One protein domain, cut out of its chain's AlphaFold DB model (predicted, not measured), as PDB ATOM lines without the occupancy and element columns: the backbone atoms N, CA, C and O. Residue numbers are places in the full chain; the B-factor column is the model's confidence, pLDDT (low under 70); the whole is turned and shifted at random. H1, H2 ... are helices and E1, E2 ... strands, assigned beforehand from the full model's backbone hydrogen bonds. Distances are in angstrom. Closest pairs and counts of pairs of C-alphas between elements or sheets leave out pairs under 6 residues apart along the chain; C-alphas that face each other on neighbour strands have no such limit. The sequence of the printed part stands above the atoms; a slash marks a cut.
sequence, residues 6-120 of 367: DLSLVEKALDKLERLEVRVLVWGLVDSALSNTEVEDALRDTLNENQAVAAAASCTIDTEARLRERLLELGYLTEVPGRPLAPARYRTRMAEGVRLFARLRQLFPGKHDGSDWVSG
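This is residues 6 to 120 of the 367 residues of an uncharacterized protein of Variovorax guangxiensis (UniProt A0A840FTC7). Three helices, H1, H2 and H4, cross one another in a small cluster, with the strand hairpin E1 and E2 beside it; H5 runs on directly from E2, and a long tail reaches far from this body to the short helix H6. The tail makes much of the length, while the short H3 lies near the beginning of H1 at the opposite end. The printed part has 115 residues, with six named helices and two named strands in the order H1 H2 H3 H4 E1 E2 H5 H6; the class is mostly helix, and the sheet E1 - E2 is antiparallel. The whole is loose, with a radius of gyration of the C-alphas of 17.4 A and spans of 60 by 28 by 26 A.

H1, residues 6 to 25, is the hub, touching four helices, and has a kink of 27 degrees near residue 19. With residues 9 to 17 alone it touches H2, residues 36 to 49, at a steep tilt of 48 degrees, opposite ways; the closest C-alphas, of Ala 13 and Thr 46, are 5.7 A apart. With residues 6 to 9 alone it touches H3, residues 51 to 54; the closest C-alphas, of Leu 9 and Val 53, are 7.3 A apart. With residues 9 to 14 alone it touches H4, residues 64 to 73, about perpendicular at 84 degrees; the closest C-alphas, of Val 10 and Leu 71, are 6.5 A apart. H2 and H4 touch, only just about perpendicular at 72 degrees; the closest C-alphas, of Leu 43 and Glu 64, are 5.5 A apart. E1, residues 77 to 80, and E2, residues 89 to 92, form an antiparallel hairpin, with N 78 to O 91 at 2.9 A and N 80 to O 89 at 2.8 A. With residues 18 to 25 alone H1 touches H5, residues 93 to 103, the same way at a shallow tilt of 34 degrees, only just short of steep; the closest C-alphas, of Glu 21 and Ala 95, are 6.8 A apart. H6, residues 116 to 119, touches no helix. In H2, H4 and H5 every O i to N i+4 pair is within hydrogen-bond range, in H1 14 of 16; H3 and H6 are too short for such a pair.

H1 begins at C-alpha 6, (-9.060, -0.947, -29.908), and is 27.7 A from first to last C-alpha. H2 is 20.0 A long, H4 14.2 A and H5 15.1 A. H5 begins at C-alpha 93, (1.828, 0.325, -44.585), and H6 ends at C-alpha 119, (16.084, -3.424, -65.470).

The two C-alphas farthest apart, of Ala 57 and Gly 110, are 59.9 A apart. The printed part has no cut, and the link from H5 to H6, 12 residues, is long. No printed residue has a pLDDT under 70.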
ATOM      1  N   ASP A   6     -10.006  -0.164 -29.106       91.88
ATOM      2  CA  ASP A   6      -9.060  -0.947 -29.908       91.88
ATOM      3  C   ASP A   6      -8.474  -0.145 -31.073       91.88
ATOM      4  O   ASP A   6      -7.258  -0.082 -31.244       91.88
ATOM      5  N   LEU A   7      -9.324   0.515 -31.870       92.50
ATOM      6  CA  LEU A   7      -8.858   1.317 -33.004       92.50
ATOM      7  C   LEU A   7      -8.057   2.540 -32.542       92.50
ATOM      8  O   LEU A   7      -7.100   2.925 -33.205       92.50
ATOM      9  N   SER A   8      -8.407   3.120 -31.392       92.19
ATOM     10  CA  SER A   8      -7.651   4.217 -30.780       92.19
ATOM     11  C   SER A   8      -6.237   3.782 -30.381       92.19
ATOM     12  O   SER A   8      -5.277   4.502 -30.649       92.19
ATOM     13  N   LEU A   9      -6.080   2.593 -29.785       94.75
ATOM     14  CA  LEU A   9      -4.762   2.030 -29.468       94.75
ATOM     15  C   LEU A   9      -3.966   1.700 -30.734       94.75
ATOM     16  O   LEU A   9      -2.788   2.040 -30.816       94.75
ATOM     17  N   VAL A  10      -4.617   1.106 -31.736       95.69
ATOM     18  CA  VAL A  10      -4.009   0.798 -33.038       95.69
ATOM     19  C   VAL A  10      -3.484   2.058 -33.729       95.69
ATOM     20  O   VAL A  10      -2.350   2.052 -34.199       95.69
ATOM     21  N   GLU A  11      -4.261   3.147 -33.779       93.31
ATOM     22  CA  GLU A  11      -3.809   4.408 -34.383       93.31
ATOM     23  C   GLU A  11      -2.596   4.991 -33.646       93.31
ATOM     24  O   GLU A  11      -1.631   5.412 -34.282       93.31
ATOM     25  N   LYS A  12      -2.601   4.965 -32.307       94.50
ATOM     26  CA  LYS A  12      -1.476   5.459 -31.496       94.50
ATOM     27  C   LYS A  12      -0.214   4.616 -31.678       94.50
ATOM     28  O   LYS A  12       0.879   5.171 -31.780       94.50
ATOM     29  N   ALA A  13      -0.367   3.295 -31.747       96.50
ATOM     30  CA  ALA A  13       0.730   2.373 -32.010       96.50
ATOM     31  C   ALA A  13       1.319   2.598 -33.405       96.50
ATOM     32  O   ALA A  13       2.535   2.719 -33.555       96.50
ATOM     33  N   LEU A  14       0.456   2.719 -34.418       96.44
ATOM     34  CA  LEU A  14       0.865   3.005 -35.788       96.44
ATOM     35  C   LEU A  14       1.629   4.332 -35.870       96.44
ATOM     36  O   LEU A  14       2.714   4.362 -36.443       96.44
ATOM     37  N   ASP A  15       1.136   5.392 -35.223       94.62
ATOM     38  CA  ASP A  15       1.823   6.686 -35.148       94.62
ATOM     39  C   ASP A  15       3.239   6.560 -34.557       94.62
ATOM     40  O   ASP A  15       4.162   7.237 -35.019       94.62
ATOM     41  N   LYS A  16       3.442   5.719 -33.534       95.75
ATOM     42  CA  LYS A  16       4.776   5.483 -32.955       95.75
ATOM     43  C   LYS A  16       5.692   4.719 -33.904       95.75
ATOM     44  O   LYS A  16       6.830   5.144 -34.107       95.75
ATOM     45  N   LEU A  17       5.204   3.640 -34.513       97.25
ATOM     46  CA  LEU A  17       5.977   2.843 -35.471       97.25
ATOM     47  C   LEU A  17       6.375   3.679 -36.695       97.25
ATOM     48  O   LEU A  17       7.542   3.701 -37.085       97.25
ATOM     49  N   GLU A  18       5.441   4.458 -37.243       95.81
ATOM     50  CA  GLU A  18       5.703   5.361 -38.364       95.81
ATOM     51  C   GLU A  18       6.758   6.418 -38.011       95.81
ATOM     52  O   GLU A  18       7.620   6.725 -38.836       95.81
ATOM     53  N   ARG A  19       6.753   6.958 -36.782       94.94
ATOM     54  CA  ARG A  19       7.795   7.899 -36.329       94.94
ATOM     55  C   ARG A  19       9.185   7.276 -36.324       94.94
ATOM     56  O   ARG A  19      10.142   7.980 -36.651       94.94
ATOM     57  N   LEU A  20       9.312   6.001 -35.955       96.12
ATOM     58  CA  LEU A  20      10.595   5.297 -35.998       96.12
ATOM     59  C   LEU A  20      11.094   5.181 -37.442       96.12
ATOM     60  O   LEU A  20      12.225   5.572 -37.730       96.12
ATOM     61  N   GLU A  21      10.235   4.745 -38.364       96.06
ATOM     62  CA  GLU A  21      10.600   4.571 -39.777       96.06
ATOM     63  C   GLU A  21      10.876   5.904 -40.492       96.06
ATOM     64  O   GLU A  21      11.786   6.000 -41.317       96.06
ATOM     65  N   VAL A  22      10.158   6.979 -40.153       95.06
ATOM     66  CA  VAL A  22      10.369   8.313 -40.751       95.06
ATOM     67  C   VAL A  22      11.808   8.798 -40.578       95.06
ATOM     68  O   VAL A  22      12.334   9.456 -41.478       95.06
ATOM     69  N   ARG A  23      12.473   8.438 -39.470       93.56
ATOM     70  CA  ARG A  23      13.867   8.826 -39.193       93.56
ATOM     71  C   ARG A  23      14.834   8.386 -40.286       93.56
ATOM     72  O   ARG A  23      15.815   9.084 -40.506       93.56
ATOM     73  N   VAL A  24      14.563   7.263 -40.952       94.12
ATOM     74  CA  VAL A  24      15.396   6.714 -42.036       94.12
ATOM     75  C   VAL A  24      14.802   6.996 -43.415       94.12
ATOM     76  O   VAL A  24      15.539   7.340 -44.342       94.12
ATOM     77  N   LEU A  25      13.473   6.971 -43.549       94.31
ATOM     78  CA  LEU A  25      12.793   7.226 -44.822       94.31
ATOM     79  C   LEU A  25      13.030   8.644 -45.353       94.31
ATOM     80  O   LEU A  25      13.054   8.838 -46.567       94.31
ATOM     81  N   VAL A  26      13.218   9.639 -44.481       93.50
ATOM     82  CA  VAL A  26      13.533  11.021 -44.895       93.50
ATOM     83  C   VAL A  26      14.899  11.122 -45.589       93.50
ATOM     84  O   VAL A  26      15.090  12.018 -46.406       93.50
ATOM     85  N   TRP A  27      15.815  10.182 -45.329       92.00
ATOM     86  CA  TRP A  27      17.137  10.111 -45.963       92.00
ATOM     87  C   TRP A  27      17.174   9.254 -47.236       92.00
ATOM     88  O   TRP A  27      18.248   9.046 -47.792       92.00
ATOM     89  N   GLY A  28      16.036   8.730 -47.702       91.19
ATOM     90  CA  GLY A  28      15.993   7.873 -48.893       91.19
ATOM     91  C   GLY A  28      16.236   6.383 -48.624       91.19
ATOM     92  O   GLY A  28      16.262   5.588 -49.563       91.19
ATOM     93  N   LEU A  29      16.404   5.971 -47.361       93.12
ATOM     94  CA  LEU A  29      16.635   4.570 -46.992       93.12
ATOM     95  C   LEU A  29      15.311   3.795 -46.962       93.12
ATOM     96  O   LEU A  29      14.711   3.601 -45.911       93.12
ATOM     97  N   VAL A  30      14.841   3.368 -48.136       92.75
ATOM     98  CA  VAL A  30      13.515   2.738 -48.295       92.75
ATOM     99  C   VAL A  30      13.464   1.239 -47.998       92.75
ATOM    100  O   VAL A  30      12.380   0.694 -47.811       92.75
ATOM    101  N   ASP A  31      14.608   0.553 -47.962       91.69
ATOM    102  CA  ASP A  31      14.657  -0.898 -47.719       91.69
ATOM    103  C   ASP A  31      14.824  -1.259 -46.237       91.69
ATOM    104  O   ASP A  31      14.828  -2.442 -45.886       91.69
ATOM    105  N   SER A  32      14.915  -0.267 -45.346       92.06
ATOM    106  CA  SER A  32      14.923  -0.504 -43.901       92.06
ATOM    107  C   SER A  32      13.628  -1.175 -43.441       92.06
ATOM    108  O   SER A  32      12.570  -0.991 -44.043       92.06
ATOM    109  N   ALA A  33      13.708  -1.943 -42.363       95.12
ATOM    110  CA  ALA A  33      12.558  -2.549 -41.708       95.12
ATOM    111  C   ALA A  33      12.807  -2.596 -40.199       95.12
ATOM    112  O   ALA A  33      13.938  -2.851 -39.765       95.12
ATOM    113  N   LEU A  34      11.751  -2.381 -39.424       97.00
ATOM    114  CA  LEU A  34      11.779  -2.462 -37.971       97.00
ATOM    115  C   LEU A  34      12.116  -3.889 -37.536       97.00
ATOM    116  O   LEU A  34      11.649  -4.872 -38.115       97.00
ATOM    117  N   SER A  35      12.971  -4.003 -36.531       95.75
ATOM    118  CA  SER A  35      13.209  -5.247 -35.804       95.75
ATOM    119  C   SER A  35      12.013  -5.614 -34.928       95.75
ATOM    120  O   SER A  35      11.201  -4.759 -34.573       95.75
ATOM    121  N   ASN A  36      11.922  -6.889 -34.540       94.75
ATOM    122  CA  ASN A  36      10.905  -7.329 -33.589       94.75
ATOM    123  C   ASN A  36      10.979  -6.557 -32.257       94.75
ATOM    124  O   ASN A  36       9.943  -6.180 -31.726       94.75
ATOM    125  N   THR A  37      12.187  -6.249 -31.773       96.12
ATOM    126  CA  THR A  37      12.397  -5.480 -30.536       96.12
ATOM    127  C   THR A  37      11.896  -4.042 -30.659       96.12
ATOM    128  O   THR A  37      11.171  -3.584 -29.791       96.12
ATOM    129  N   GLU A  38      12.193  -3.347 -31.766       97.31
ATOM    130  CA  GLU A  38      11.685  -1.981 -31.991       97.31
ATOM    131  C   GLU A  38      10.154  -1.936 -32.051       97.31
ATOM    132  O   GLU A  38       9.546  -0.969 -31.593       97.31
ATOM    133  N   VAL A  39       9.530  -2.973 -32.623       97.56
ATOM    134  CA  VAL A  39       8.071  -3.097 -32.631       97.56
ATOM    135  C   VAL A  39       7.561  -3.334 -31.213       97.56
ATOM    136  O   VAL A  39       6.721  -2.569 -30.756       97.56
ATOM    137  N   GLU A  40       8.065  -4.348 -30.510       96.81
ATOM    138  CA  GLU A  40       7.620  -4.694 -29.153       96.81
ATOM    139  C   GLU A  40       7.769  -3.520 -28.179       96.81
ATOM    140  O   GLU A  40       6.799  -3.186 -27.499       96.81
ATOM    141  N   ASP A  41       8.903  -2.817 -28.194       97.75
ATOM    142  CA  ASP A  41       9.134  -1.634 -27.359       97.75
ATOM    143  C   ASP A  41       8.122  -0.516 -27.672       97.75
ATOM    144  O   ASP A  41       7.488   0.040 -26.772       97.75
ATOM    145  N   ALA A  42       7.877  -0.223 -28.956       97.62
ATOM    146  CA  ALA A  42       6.903   0.794 -29.351       97.62
ATOM    147  C   ALA A  42       5.461   0.427 -28.953       97.62
ATOM    148  O   ALA A  42       4.671   1.304 -28.576       97.62
ATOM    149  N   LEU A  43       5.100  -0.857 -29.036       97.69
ATOM    150  CA  LEU A  43       3.789  -1.352 -28.618       97.69
ATOM    151  C   LEU A  43       3.641  -1.310 -27.093       97.69
ATOM    152  O   LEU A  43       2.610  -0.839 -26.605       97.69
ATOM    153  N   ARG A  44       4.683  -1.704 -26.352       97.00
ATOM    154  CA  ARG A  44       4.746  -1.628 -24.888       97.00
ATOM    155  C   ARG A  44       4.529  -0.204 -24.407       97.00
ATOM    156  O   ARG A  44       3.635   0.057 -23.604       97.00
ATOM    157  N   ASP A  45       5.287   0.736 -24.963       97.00
ATOM    158  CA  ASP A  45       5.162   2.145 -24.612       97.00
ATOM    159  C   ASP A  45       3.776   2.694 -24.967       97.00
ATOM    160  O   ASP A  45       3.249   3.562 -24.274       97.00
ATOM    161  N   THR A  46       3.160   2.216 -26.054       96.62
ATOM    162  CA  THR A  46       1.794   2.620 -26.419       96.62
ATOM    163  C   THR A  46       0.782   2.174 -25.370       96.62
ATOM    164  O   THR A  46      -0.060   2.978 -24.972       96.62
ATOM    165  N   LEU A  47       0.857   0.926 -24.907       95.12
ATOM    166  CA  LEU A  47      -0.043   0.411 -23.874       95.12
ATOM    167  C   LEU A  47       0.179   1.135 -22.537       95.12
ATOM    168  O   LEU A  47      -0.787   1.585 -21.919       95.12
ATOM    169  N   ASN A  48       1.440   1.348 -22.148       94.94
ATOM    170  CA  ASN A  48       1.807   2.039 -20.909       94.94
ATOM    171  C   ASN A  48       1.325   3.496 -20.866       94.94
ATOM    172  O   ASN A  48       0.798   3.946 -19.853       94.94
ATOM    173  N   GLU A  49       1.456   4.239 -21.963       95.81
ATOM    174  CA  GLU A  49       1.003   5.636 -22.028       95.81
ATOM    175  C   GLU A  49      -0.524   5.778 -22.134       95.81
ATOM    176  O   GLU A  49      -1.059   6.871 -21.949       95.81
ATOM    177  N   ASN A  50      -1.246   4.701 -22.460       93.88
ATOM    178  CA  ASN A  50      -2.677   4.739 -22.772       93.88
ATOM    179  C   ASN A  50      -3.506   3.773 -21.919       93.88
ATOM    180  O   ASN A  50      -4.551   3.294 -22.366       93.88
ATOM    181  N   GLN A  51      -3.085   3.559 -20.670       90.44
ATOM    182  CA  GLN A  51      -3.746   2.671 -19.707       90.44
ATOM    183  C   GLN A  51      -5.248   2.942 -19.561       90.44
ATOM    184  O   GLN A  51      -6.030   2.003 -19.501       90.44
ATOM    185  N   ALA A  52      -5.681   4.207 -19.582       88.94
ATOM    186  CA  ALA A  52      -7.103   4.550 -19.489       88.94
ATOM    187  C   ALA A  52      -7.939   4.019 -20.671       88.94
ATOM    188  O   ALA A  52      -9.109   3.692 -20.500       88.94
ATOM    189  N   VAL A  53      -7.351   3.937 -21.870       87.44
ATOM    190  CA  VAL A  53      -8.019   3.372 -23.056       87.44
ATOM    191  C   VAL A  53      -7.981   1.848 -23.005       87.44
ATOM    192  O   VAL A  53      -8.994   1.218 -23.289       87.44
ATOM    193  N   ALA A  54      -6.845   1.274 -22.598       82.94
ATOM    194  CA  ALA A  54      -6.681  -0.169 -22.444       82.94
ATOM    195  C   ALA A  54      -7.592  -0.758 -21.350       82.94
ATOM    196  O   ALA A  54      -8.082  -1.870 -21.489       82.94
ATOM    197  N   ALA A  55      -7.878   0.008 -20.294       87.00
ATOM    198  CA  ALA A  55      -8.770  -0.390 -19.206       87.00
ATOM    199  C   ALA A  55     -10.270  -0.255 -19.540       87.00
ATOM    200  O   ALA A  55     -11.117  -0.583 -18.709       87.00
ATOM    201  N   ALA A  56     -10.634   0.259 -20.721       89.25
ATOM    202  CA  ALA A  56     -12.035   0.375 -21.109       89.25
ATOM    203  C   ALA A  56     -12.663  -1.018 -21.290       89.25
ATOM    204  O   ALA A  56     -12.086  -1.878 -21.945       89.25
ATOM    205  N   ALA A  57     -13.888  -1.222 -20.793       85.81
ATOM    206  CA  ALA A  57     -14.563  -2.527 -20.827       85.81
ATOM    207  C   ALA A  57     -14.781  -3.104 -22.243       85.81
ATOM    208  O   ALA A  57     -14.983  -4.303 -22.399       85.81
ATOM    209  N   SER A  58     -14.769  -2.254 -23.274       88.50
ATOM    210  CA  SER A  58     -14.895  -2.648 -24.681       88.50
ATOM    211  C   SER A  58     -13.553  -2.792 -25.408       88.50
ATOM    212  O   SER A  58     -13.550  -2.979 -26.624       88.50
ATOM    213  N   CYS A  59     -12.428  -2.672 -24.695       89.19
ATOM    214  CA  CYS A  59     -11.093  -2.901 -25.233       89.19
ATOM    215  C   CYS A  59     -10.758  -4.396 -25.178       89.19
ATOM    216  O   CYS A  59     -10.831  -5.013 -24.118       89.19
ATOM    217  N   THR A  60     -10.385  -4.972 -26.318       91.06
ATOM    218  CA  THR A  60      -9.940  -6.373 -26.421       91.06
ATOM    219  C   THR A  60      -8.420  -6.511 -26.448       91.06
ATOM    220  O   THR A  60      -7.891  -7.616 -26.340       91.06
ATOM    221  N   ILE A  61      -7.705  -5.394 -26.601       92.12
ATOM    222  CA  ILE A  61      -6.246  -5.358 -26.672       92.12
ATOM    223  C   ILE A  61      -5.674  -5.174 -25.264       92.12
ATOM    224  O   ILE A  61      -5.721  -4.078 -24.708       92.12
ATOM    225  N   ASP A  62      -5.101  -6.243 -24.718       87.31
ATOM    226  CA  ASP A  62      -4.516  -6.308 -23.372       87.31
ATOM    227  C   ASP A  62      -2.985  -6.487 -23.369       87.31
ATOM    228  O   ASP A  62      -2.314  -6.179 -22.386       87.31
ATOM    229  N   THR A  63      -2.418  -6.963 -24.480       93.50
ATOM    230  CA  THR A  63      -1.008  -7.345 -24.611       93.50
ATOM    231  C   THR A  63      -0.380  -6.791 -25.889       93.50
ATOM    232  O   THR A  63      -1.052  -6.559 -26.897       93.50
ATOM    233  N   GLU A  64       0.948  -6.635 -25.882       94.69
ATOM    234  CA  GLU A  64       1.739  -6.251 -27.064       94.69
ATOM    235  C   GLU A  64       1.515  -7.213 -28.236       94.69
ATOM    236  O   GLU A  64       1.368  -6.784 -29.379       94.69
ATOM    237  N   ALA A  65       1.433  -8.515 -27.946       94.94
ATOM    238  CA  ALA A  65       1.194  -9.548 -28.946       94.94
ATOM    239  C   ALA A  65      -0.168  -9.371 -29.634       94.94
ATOM    240  O   ALA A  65      -0.232  -9.402 -30.864       94.94
ATOM    241  N   ARG A  66      -1.233  -9.112 -28.860       95.69
ATOM    242  CA  ARG A  66      -2.578  -8.864 -29.399       95.69
ATOM    243  C   ARG A  66      -2.638  -7.565 -30.200       95.69
ATOM    244  O   ARG A  66      -3.260  -7.525 -31.260       95.69
ATOM    245  N   LEU A  67      -1.954  -6.515 -29.741       96.75
ATOM    246  CA  LEU A  67      -1.855  -5.249 -30.472       96.75
ATOM    247  C   LEU A  67      -1.116  -5.423 -31.810       96.75
ATOM    248  O   LEU A  67      -1.566  -4.905 -32.834       96.75
ATOM    249  N   ARG A  68      -0.019  -6.192 -31.822       97.25
ATOM    250  CA  ARG A  68       0.730  -6.536 -33.042       97.25
ATOM    251  C   ARG A  68      -0.132  -7.328 -34.017       97.25
ATOM    252  O   ARG A  68      -0.186  -6.977 -35.193       97.25
ATOM    253  N   GLU A  69      -0.812  -8.367 -33.538       96.38
ATOM    254  CA  GLU A  69      -1.730  -9.177 -34.345       96.38
ATOM    255  C   GLU A  69      -2.811  -8.298 -34.974       96.38
ATOM    256  O   GLU A  69      -3.011  -8.337 -36.186       96.38
ATOM    257  N   ARG A  70      -3.410  -7.394 -34.189       96.44
ATOM    258  CA  ARG A  70      -4.430  -6.479 -34.699       96.44
ATOM    259  C   ARG A  70      -3.905  -5.538 -35.787       96.44
ATOM    260  O   ARG A  70      -4.606  -5.270 -36.763       96.44
ATOM    261  N   LEU A  71      -2.676  -5.039 -35.647       97.62
ATOM    262  CA  LEU A  71      -2.015  -4.224 -36.674       97.62
ATOM    263  C   LEU A  71      -1.758  -5.011 -37.969       97.62
ATOM    264  O   LEU A  71      -1.870  -4.436 -39.057       97.62
ATOM    265  N   LEU A  72      -1.425  -6.302 -37.862       96.56
ATOM    266  CA  LEU A  72      -1.216  -7.198 -39.003       96.56
ATOM    267  C   LEU A  72      -2.541  -7.524 -39.707       96.56
ATOM    268  O   LEU A  72      -2.627  -7.385 -40.925       96.56
ATOM    269  N   GLU A  73      -3.593  -7.865 -38.957       96.50
ATOM    270  CA  GLU A  73      -4.942  -8.132 -39.484       96.50
ATOM    271  C   GLU A  73      -5.505  -6.953 -40.287       96.50
ATOM    272  O   GLU A  73      -6.122  -7.132 -41.336       96.50
ATOM    273  N   LEU A  74      -5.282  -5.727 -39.803       96.06
ATOM    274  CA  LEU A  74      -5.723  -4.502 -40.475       96.06
ATOM    275  C   LEU A  74      -4.835  -4.117 -41.672       96.06
ATOM    276  O   LEU A  74      -5.155  -3.169 -42.400       96.06
ATOM    277  N   GLY A  75      -3.714  -4.814 -41.880       96.19
ATOM    278  CA  GLY A  75      -2.726  -4.496 -42.910       96.19
ATOM    279  C   GLY A  75      -2.022  -3.156 -42.676       96.19
ATOM    280  O   GLY A  75      -1.638  -2.482 -43.634       96.19
ATOM    281  N   TYR A  76      -1.913  -2.720 -41.419       97.06
ATOM    282  CA  TYR A  76      -1.182  -1.509 -41.027       97.06
ATOM    283  C   TYR A  76       0.285  -1.793 -40.730       97.06
ATOM    284  O   TYR A  76       1.130  -0.933 -40.972       97.06
ATOM    285  N   LEU A  77       0.577  -3.009 -40.276       97.56
ATOM    286  CA  LEU A  77       1.915  -3.567 -40.170       97.56
ATOM    287  C   LEU A  77       2.010  -4.768 -41.112       97.56
ATOM    288  O   LEU A  77       1.025  -5.464 -41.347       97.56
ATOM    289  N   THR A  78       3.180  -5.008 -41.686       95.75
ATOM    290  CA  THR A  78       3.423  -6.162 -42.555       95.75
ATOM    291  C   THR A  78       4.777  -6.758 -42.226       95.75
ATOM    292  O   THR A  78       5.752  -6.027 -42.047       95.75
ATOM    293  N   GLU A  79       4.837  -8.084 -42.140       94.94
ATOM    294  CA  GLU A  79       6.095  -8.803 -41.993       94.94
ATOM    295  C   GLU A  79       6.848  -8.825 -43.330       94.94
ATOM    296  O   GLU A  79       6.293  -9.133 -44.387       94.94
ATOM    297  N   VAL A  80       8.120  -8.449 -43.290       93.06
ATOM    298  CA  VAL A  80       8.998  -8.400 -44.453       93.06
ATOM    299  C   VAL A  80       9.578  -9.793 -44.685       93.06
ATOM    300  O   VAL A  80      10.225 -10.322 -43.780       93.06
ATOM    301  N   PRO A  81       9.442 -10.360 -45.898       87.56
ATOM    302  CA  PRO A  81      10.050 -11.642 -46.227       87.56
ATOM    303  C   PRO A  81      11.565 -11.613 -45.989       87.56
ATOM    304  O   PRO A  81      12.285 -10.802 -46.576       87.56
ATOM    305  N   GLY A  82      12.036 -12.493 -45.107       81.50
ATOM    306  CA  GLY A  82      13.441 -12.634 -44.731       81.50
ATOM    307  C   GLY A  82      14.054 -13.950 -45.206       81.50
ATOM    308  O   GLY A  82      13.386 -14.805 -45.786       81.50
ATOM    309  N   ARG A  83      15.355 -14.130 -44.943       82.25
ATOM    310  CA  ARG A  83      15.992 -15.446 -45.102       82.25
ATOM    311  C   ARG A  83      15.407 -16.425 -44.075       82.25
ATOM    312  O   ARG A  83      15.112 -15.991 -42.959       82.25
ATOM    313  N   PRO A  84      15.316 -17.727 -44.394       75.81
ATOM    314  CA  PRO A  84      15.011 -18.742 -43.389       75.81
ATOM    315  C   PRO A  84      15.961 -18.582 -42.191       75.81
ATOM    316  O   PRO A  84      17.162 -18.425 -42.404       75.81
ATOM    317  N   LEU A  85      15.422 -18.593 -40.964       81.88
ATOM    318  CA  LEU A  85      16.129 -18.396 -39.678       81.88
ATOM    319  C   LEU A  85      16.528 -16.951 -39.317       81.88
ATOM    320  O   LEU A  85      17.025 -16.727 -38.214       81.88
ATOM    321  N   ALA A  86      16.318 -15.960 -40.189       85.56
ATOM    322  CA  ALA A  86      16.511 -14.563 -39.804       85.56
ATOM    323  C   ALA A  86      15.371 -14.095 -38.877       85.56
ATOM    324  O   ALA A  86      14.230 -14.521 -39.064       85.56
ATOM    325  N   PRO A  87      15.642 -13.206 -37.900       87.62
ATOM    326  CA  PRO A  87      14.588 -12.653 -37.059       87.62
ATOM    327  C   PRO A  87      13.572 -11.879 -37.904       87.62
ATOM    328  O   PRO A  87      13.949 -11.195 -38.863       87.62
ATOM    329  N   ALA A  88      12.299 -11.965 -37.509       90.62
ATOM    330  CA  ALA A  88      11.206 -11.270 -38.174       90.62
ATOM    331  C   ALA A  88      11.470  -9.758 -38.242       90.62
ATOM    332  O   ALA A  88      11.989  -9.131 -37.309       90.62
ATOM    333  N   ARG A  89      11.114  -9.179 -39.386       95.44
ATOM    334  CA  ARG A  89      11.234  -7.753 -39.678       95.44
ATOM    335  C   ARG A  89       9.876  -7.227 -40.087       95.44
ATOM    336  O   ARG A  89       9.139  -7.921 -40.775       95.44
ATOM    337  N   TYR A  90       9.572  -5.991 -39.725       96.88
ATOM    338  CA  TYR A  90       8.265  -5.397 -39.970       96.88
ATOM    339  C   TYR A  90       8.388  -4.050 -40.674       96.88
ATOM    340  O   TYR A  90       9.359  -3.320 -40.481       96.88
ATOM    341  N   ARG A  91       7.392  -3.709 -41.488       97.06
ATOM    342  CA  ARG A  91       7.219  -2.372 -42.065       97.06
ATOM    343  C   ARG A  91       5.789  -1.918 -41.888       97.06
ATOM    344  O   ARG A  91       4.864  -2.719 -42.046       97.06
ATOM    345  N   THR A  92       5.589  -0.637 -41.592       97.50
ATOM    346  CA  THR A  92       4.237  -0.080 -41.647       97.50
ATOM    347  C   THR A  92       3.764   0.012 -43.094       97.50
ATOM    348  O   THR A  92       4.552   0.098 -44.043       97.50
ATOM    349  N   ARG A  93       2.446   0.076 -43.279       96.19
ATOM    350  CA  ARG A  93       1.828   0.325 -44.585       96.19
ATOM    351  C   ARG A  93       2.341   1.613 -45.236       96.19
ATOM    352  O   ARG A  93       2.455   1.673 -46.462       96.19
ATOM    353  N   MET A  94       2.642   2.642 -44.442       95.38
ATOM    354  CA  MET A  94       3.233   3.880 -44.942       95.38
ATOM    355  C   MET A  94       4.636   3.631 -45.499       95.38
ATOM    356  O   MET A  94       4.902   4.025 -46.636       95.38
ATOM    357  N   ALA A  95       5.519   2.994 -44.728       96.06
ATOM    358  CA  ALA A  95       6.892   2.742 -45.149       96.06
ATOM    359  C   ALA A  95       6.962   1.846 -46.388       96.06
ATOM    360  O   ALA A  95       7.663   2.181 -47.344       96.06
ATOM    361  N   GLU A  96       6.165   0.774 -46.433       96.25
ATOM    362  CA  GLU A  96       6.090  -0.077 -47.622       96.25
ATOM    363  C   GLU A  96       5.521   0.696 -48.821       96.25
ATOM    364  O   GLU A  96       6.046   0.594 -49.928       96.25
ATOM    365  N   GLY A  97       4.524   1.562 -48.613       95.06
ATOM    366  CA  GLY A  97       4.024   2.456 -49.657       95.06
ATOM    367  C   GLY A  97       5.110   3.379 -50.219       95.06
ATOM    368  O   GLY A  97       5.268   3.468 -51.436       95.06
ATOM    369  N   VAL A  98       5.892   4.036 -49.356       95.25
ATOM    370  CA  VAL A  98       7.022   4.890 -49.769       95.25
ATOM    371  C   VAL A  98       8.051   4.079 -50.555       95.25
ATOM    372  O   VAL A  98       8.481   4.523 -51.620       95.25
ATOM    373  N   ARG A  99       8.394   2.872 -50.088       94.25
ATOM    374  CA  ARG A  99       9.316   1.965 -50.779       94.25
ATOM    375  C   ARG A  99       8.822   1.605 -52.172       94.25
ATOM    376  O   ARG A  99       9.573   1.741 -53.135       94.25
ATOM    377  N   LEU A 100       7.560   1.203 -52.299       93.88
ATOM    378  CA  LEU A 100       6.957   0.846 -53.583       93.88
ATOM    379  C   LEU A 100       6.908   2.039 -54.544       93.88
ATOM    380  O   LEU A 100       7.245   1.880 -55.714       93.88
ATOM    381  N   PHE A 101       6.563   3.241 -54.069       94.00
ATOM    382  CA  PHE A 101       6.581   4.442 -54.911       94.00
ATOM    383  C   PHE A 101       7.994   4.813 -55.368       94.00
ATOM    384  O   PHE A 101       8.187   5.117 -56.543       94.00
ATOM    385  N   ALA A 102       8.981   4.758 -54.473       92.81
ATOM    386  CA  ALA A 102      10.372   5.063 -54.802       92.81
ATOM    387  C   ALA A 102      10.993   4.029 -55.760       92.81
ATOM    388  O   ALA A 102      11.845   4.368 -56.579       92.81
ATOM    389  N   ARG A 103      10.558   2.765 -55.678       91.31
ATOM    390  CA  ARG A 103      11.044   1.652 -56.511       91.31
ATOM    391  C   ARG A 103      10.209   1.411 -57.769       91.31
ATOM    392  O   ARG A 103      10.546   0.513 -58.536       91.31
ATOM    393  N   LEU A 104       9.141   2.176 -57.988       92.88
ATOM    394  CA  LEU A 104       8.276   2.022 -59.152       92.88
ATOM    395  C   LEU A 104       9.103   2.202 -60.430       92.88
ATOM    396  O   LEU A 104       9.825   3.189 -60.552       92.88
ATOM    397  N   ARG A 105       9.017   1.256 -61.370       91.56
ATOM    398  CA  ARG A 105       9.796   1.263 -62.619       91.56
ATOM    399  C   ARG A 105       8.935   1.642 -63.815       91.56
ATOM    400  O   ARG A 105       7.727   1.416 -63.824       91.56
ATOM    401  N   GLN A 106       9.569   2.238 -64.816       91.69
ATOM    402  CA  GLN A 106       8.952   2.523 -66.106       91.69
ATOM    403  C   GLN A 106       8.866   1.229 -66.916       91.69
ATOM    404  O   GLN A 106       9.873   0.546 -67.085       91.69
ATOM    405  N   LEU A 107       7.674   0.909 -67.425       90.94
ATOM    406  CA  LEU A 107       7.443  -0.267 -68.259       90.94
ATOM    407  C   LEU A 107       7.034   0.174 -69.659       90.94
ATOM    408  O   LEU A 107       6.073   0.922 -69.832       90.94
ATOM    409  N   PHE A 108       7.777  -0.308 -70.651       89.19
ATOM    410  CA  PHE A 108       7.508  -0.073 -72.067       89.19
ATOM    411  C   PHE A 108       7.275  -1.414 -72.770       89.19
ATOM    412  O   PHE A 108       8.138  -2.292 -72.628       89.19
ATOM    413  N   PRO A 109       6.172  -1.565 -73.531       88.31
ATOM    414  CA  PRO A 109       5.887  -2.784 -74.288       88.31
ATOM    415  C   PRO A 109       7.056  -3.186 -75.197       88.31
ATOM    416  O   PRO A 109       7.659  -2.321 -75.836       88.31
ATOM    417  N   GLY A 110       7.387  -4.479 -75.237       85.25
ATOM    418  CA  GLY A 110       8.459  -5.030 -76.074       85.25
ATOM    419  C   GLY A 110       9.885  -4.807 -75.554       85.25
ATOM    420  O   GLY A 110      10.825  -5.334 -76.136       85.25
ATOM    421  N   LYS A 111      10.073  -4.024 -74.479       81.94
ATOM    422  CA  LYS A 111      11.390  -3.788 -73.849       81.94
ATOM    423  C   LYS A 111      11.531  -4.381 -72.448       81.94
ATOM    424  O   LYS A 111      12.649  -4.525 -71.978       81.94
ATOM    425  N   HIS A 112      10.418  -4.633 -71.764       88.56
ATOM    426  CA  HIS A 112      10.400  -4.983 -70.340       88.56
ATOM    427  C   HIS A 112       9.466  -6.168 -70.056       88.56
ATOM    428  O   HIS A 112       8.852  -6.233 -68.990       88.56
ATOM    429  N   ASP A 113       9.321  -7.073 -71.023       82.25
ATOM    430  CA  ASP A 113       8.454  -8.244 -70.903       82.25
ATOM    431  C   ASP A 113       9.119  -9.327 -70.028       82.25
ATOM    432  O   ASP A 113      10.339  -9.378 -69.873       82.25
ATOM    433  N   GLY A 114       8.321 -10.201 -69.406       84.31
ATOM    434  CA  GLY A 114       8.851 -11.256 -68.534       84.31
ATOM    435  C   GLY A 114       9.530 -10.699 -67.279       84.31
ATOM    436  O   GLY A 114       8.897  -9.991 -66.503       84.31
ATOM    437  N   SER A 115      10.801 -11.049 -67.054       84.12
ATOM    438  CA  SER A 115      11.625 -10.599 -65.919       84.12
ATOM    439  C   SER A 115      12.359  -9.274 -66.159       84.12
ATOM    440  O   SER A 115      12.900  -8.696 -65.215       84.12
ATOM    441  N   ASP A 116      12.365  -8.765 -67.394       83.44
ATOM    442  CA  ASP A 116      13.197  -7.617 -67.786       83.44
ATOM    443  C   ASP A 116      12.715  -6.291 -67.194       83.44
ATOM    444  O   ASP A 116      13.468  -5.315 -67.130       83.44
ATOM    445  N   TRP A 117      11.495  -6.264 -66.654       85.38
ATOM    446  CA  TRP A 117      10.948  -5.140 -65.896       85.38
ATOM    447  C   TRP A 117      11.864  -4.666 -64.758       85.38
ATOM    448  O   TRP A 117      11.863  -3.478 -64.430       85.38
ATOM    449  N   VAL A 118      12.680  -5.559 -64.182       88.31
ATOM    450  CA  VAL A 118      13.630  -5.236 -63.104       88.31
ATOM    451  C   VAL A 118      14.737  -4.290 -63.585       88.31
ATOM    452  O   VAL A 118      15.273  -3.522 -62.788       88.31
ATOM    453  N   SER A 119      15.064  -4.300 -64.879       86.88
ATOM    454  CA  SER A 119      16.084  -3.424 -65.470       86.88
ATOM    455  C   SER A 119      15.571  -2.012 -65.789       86.88
ATOM    456  O   SER A 119      16.372  -1.092 -65.953       86.88
ATOM    457  N   GLY A 120      14.247  -1.811 -65.822       89.31
ATOM    458  CA  GLY A 120      13.635  -0.529 -66.170       89.31
ATOM    459  C   GLY A 120      14.032   0.592 -65.208       89.31
ATOM    460  O   GLY A 120      14.103   0.392 -63.993       89.31
TER     461      GLY A 120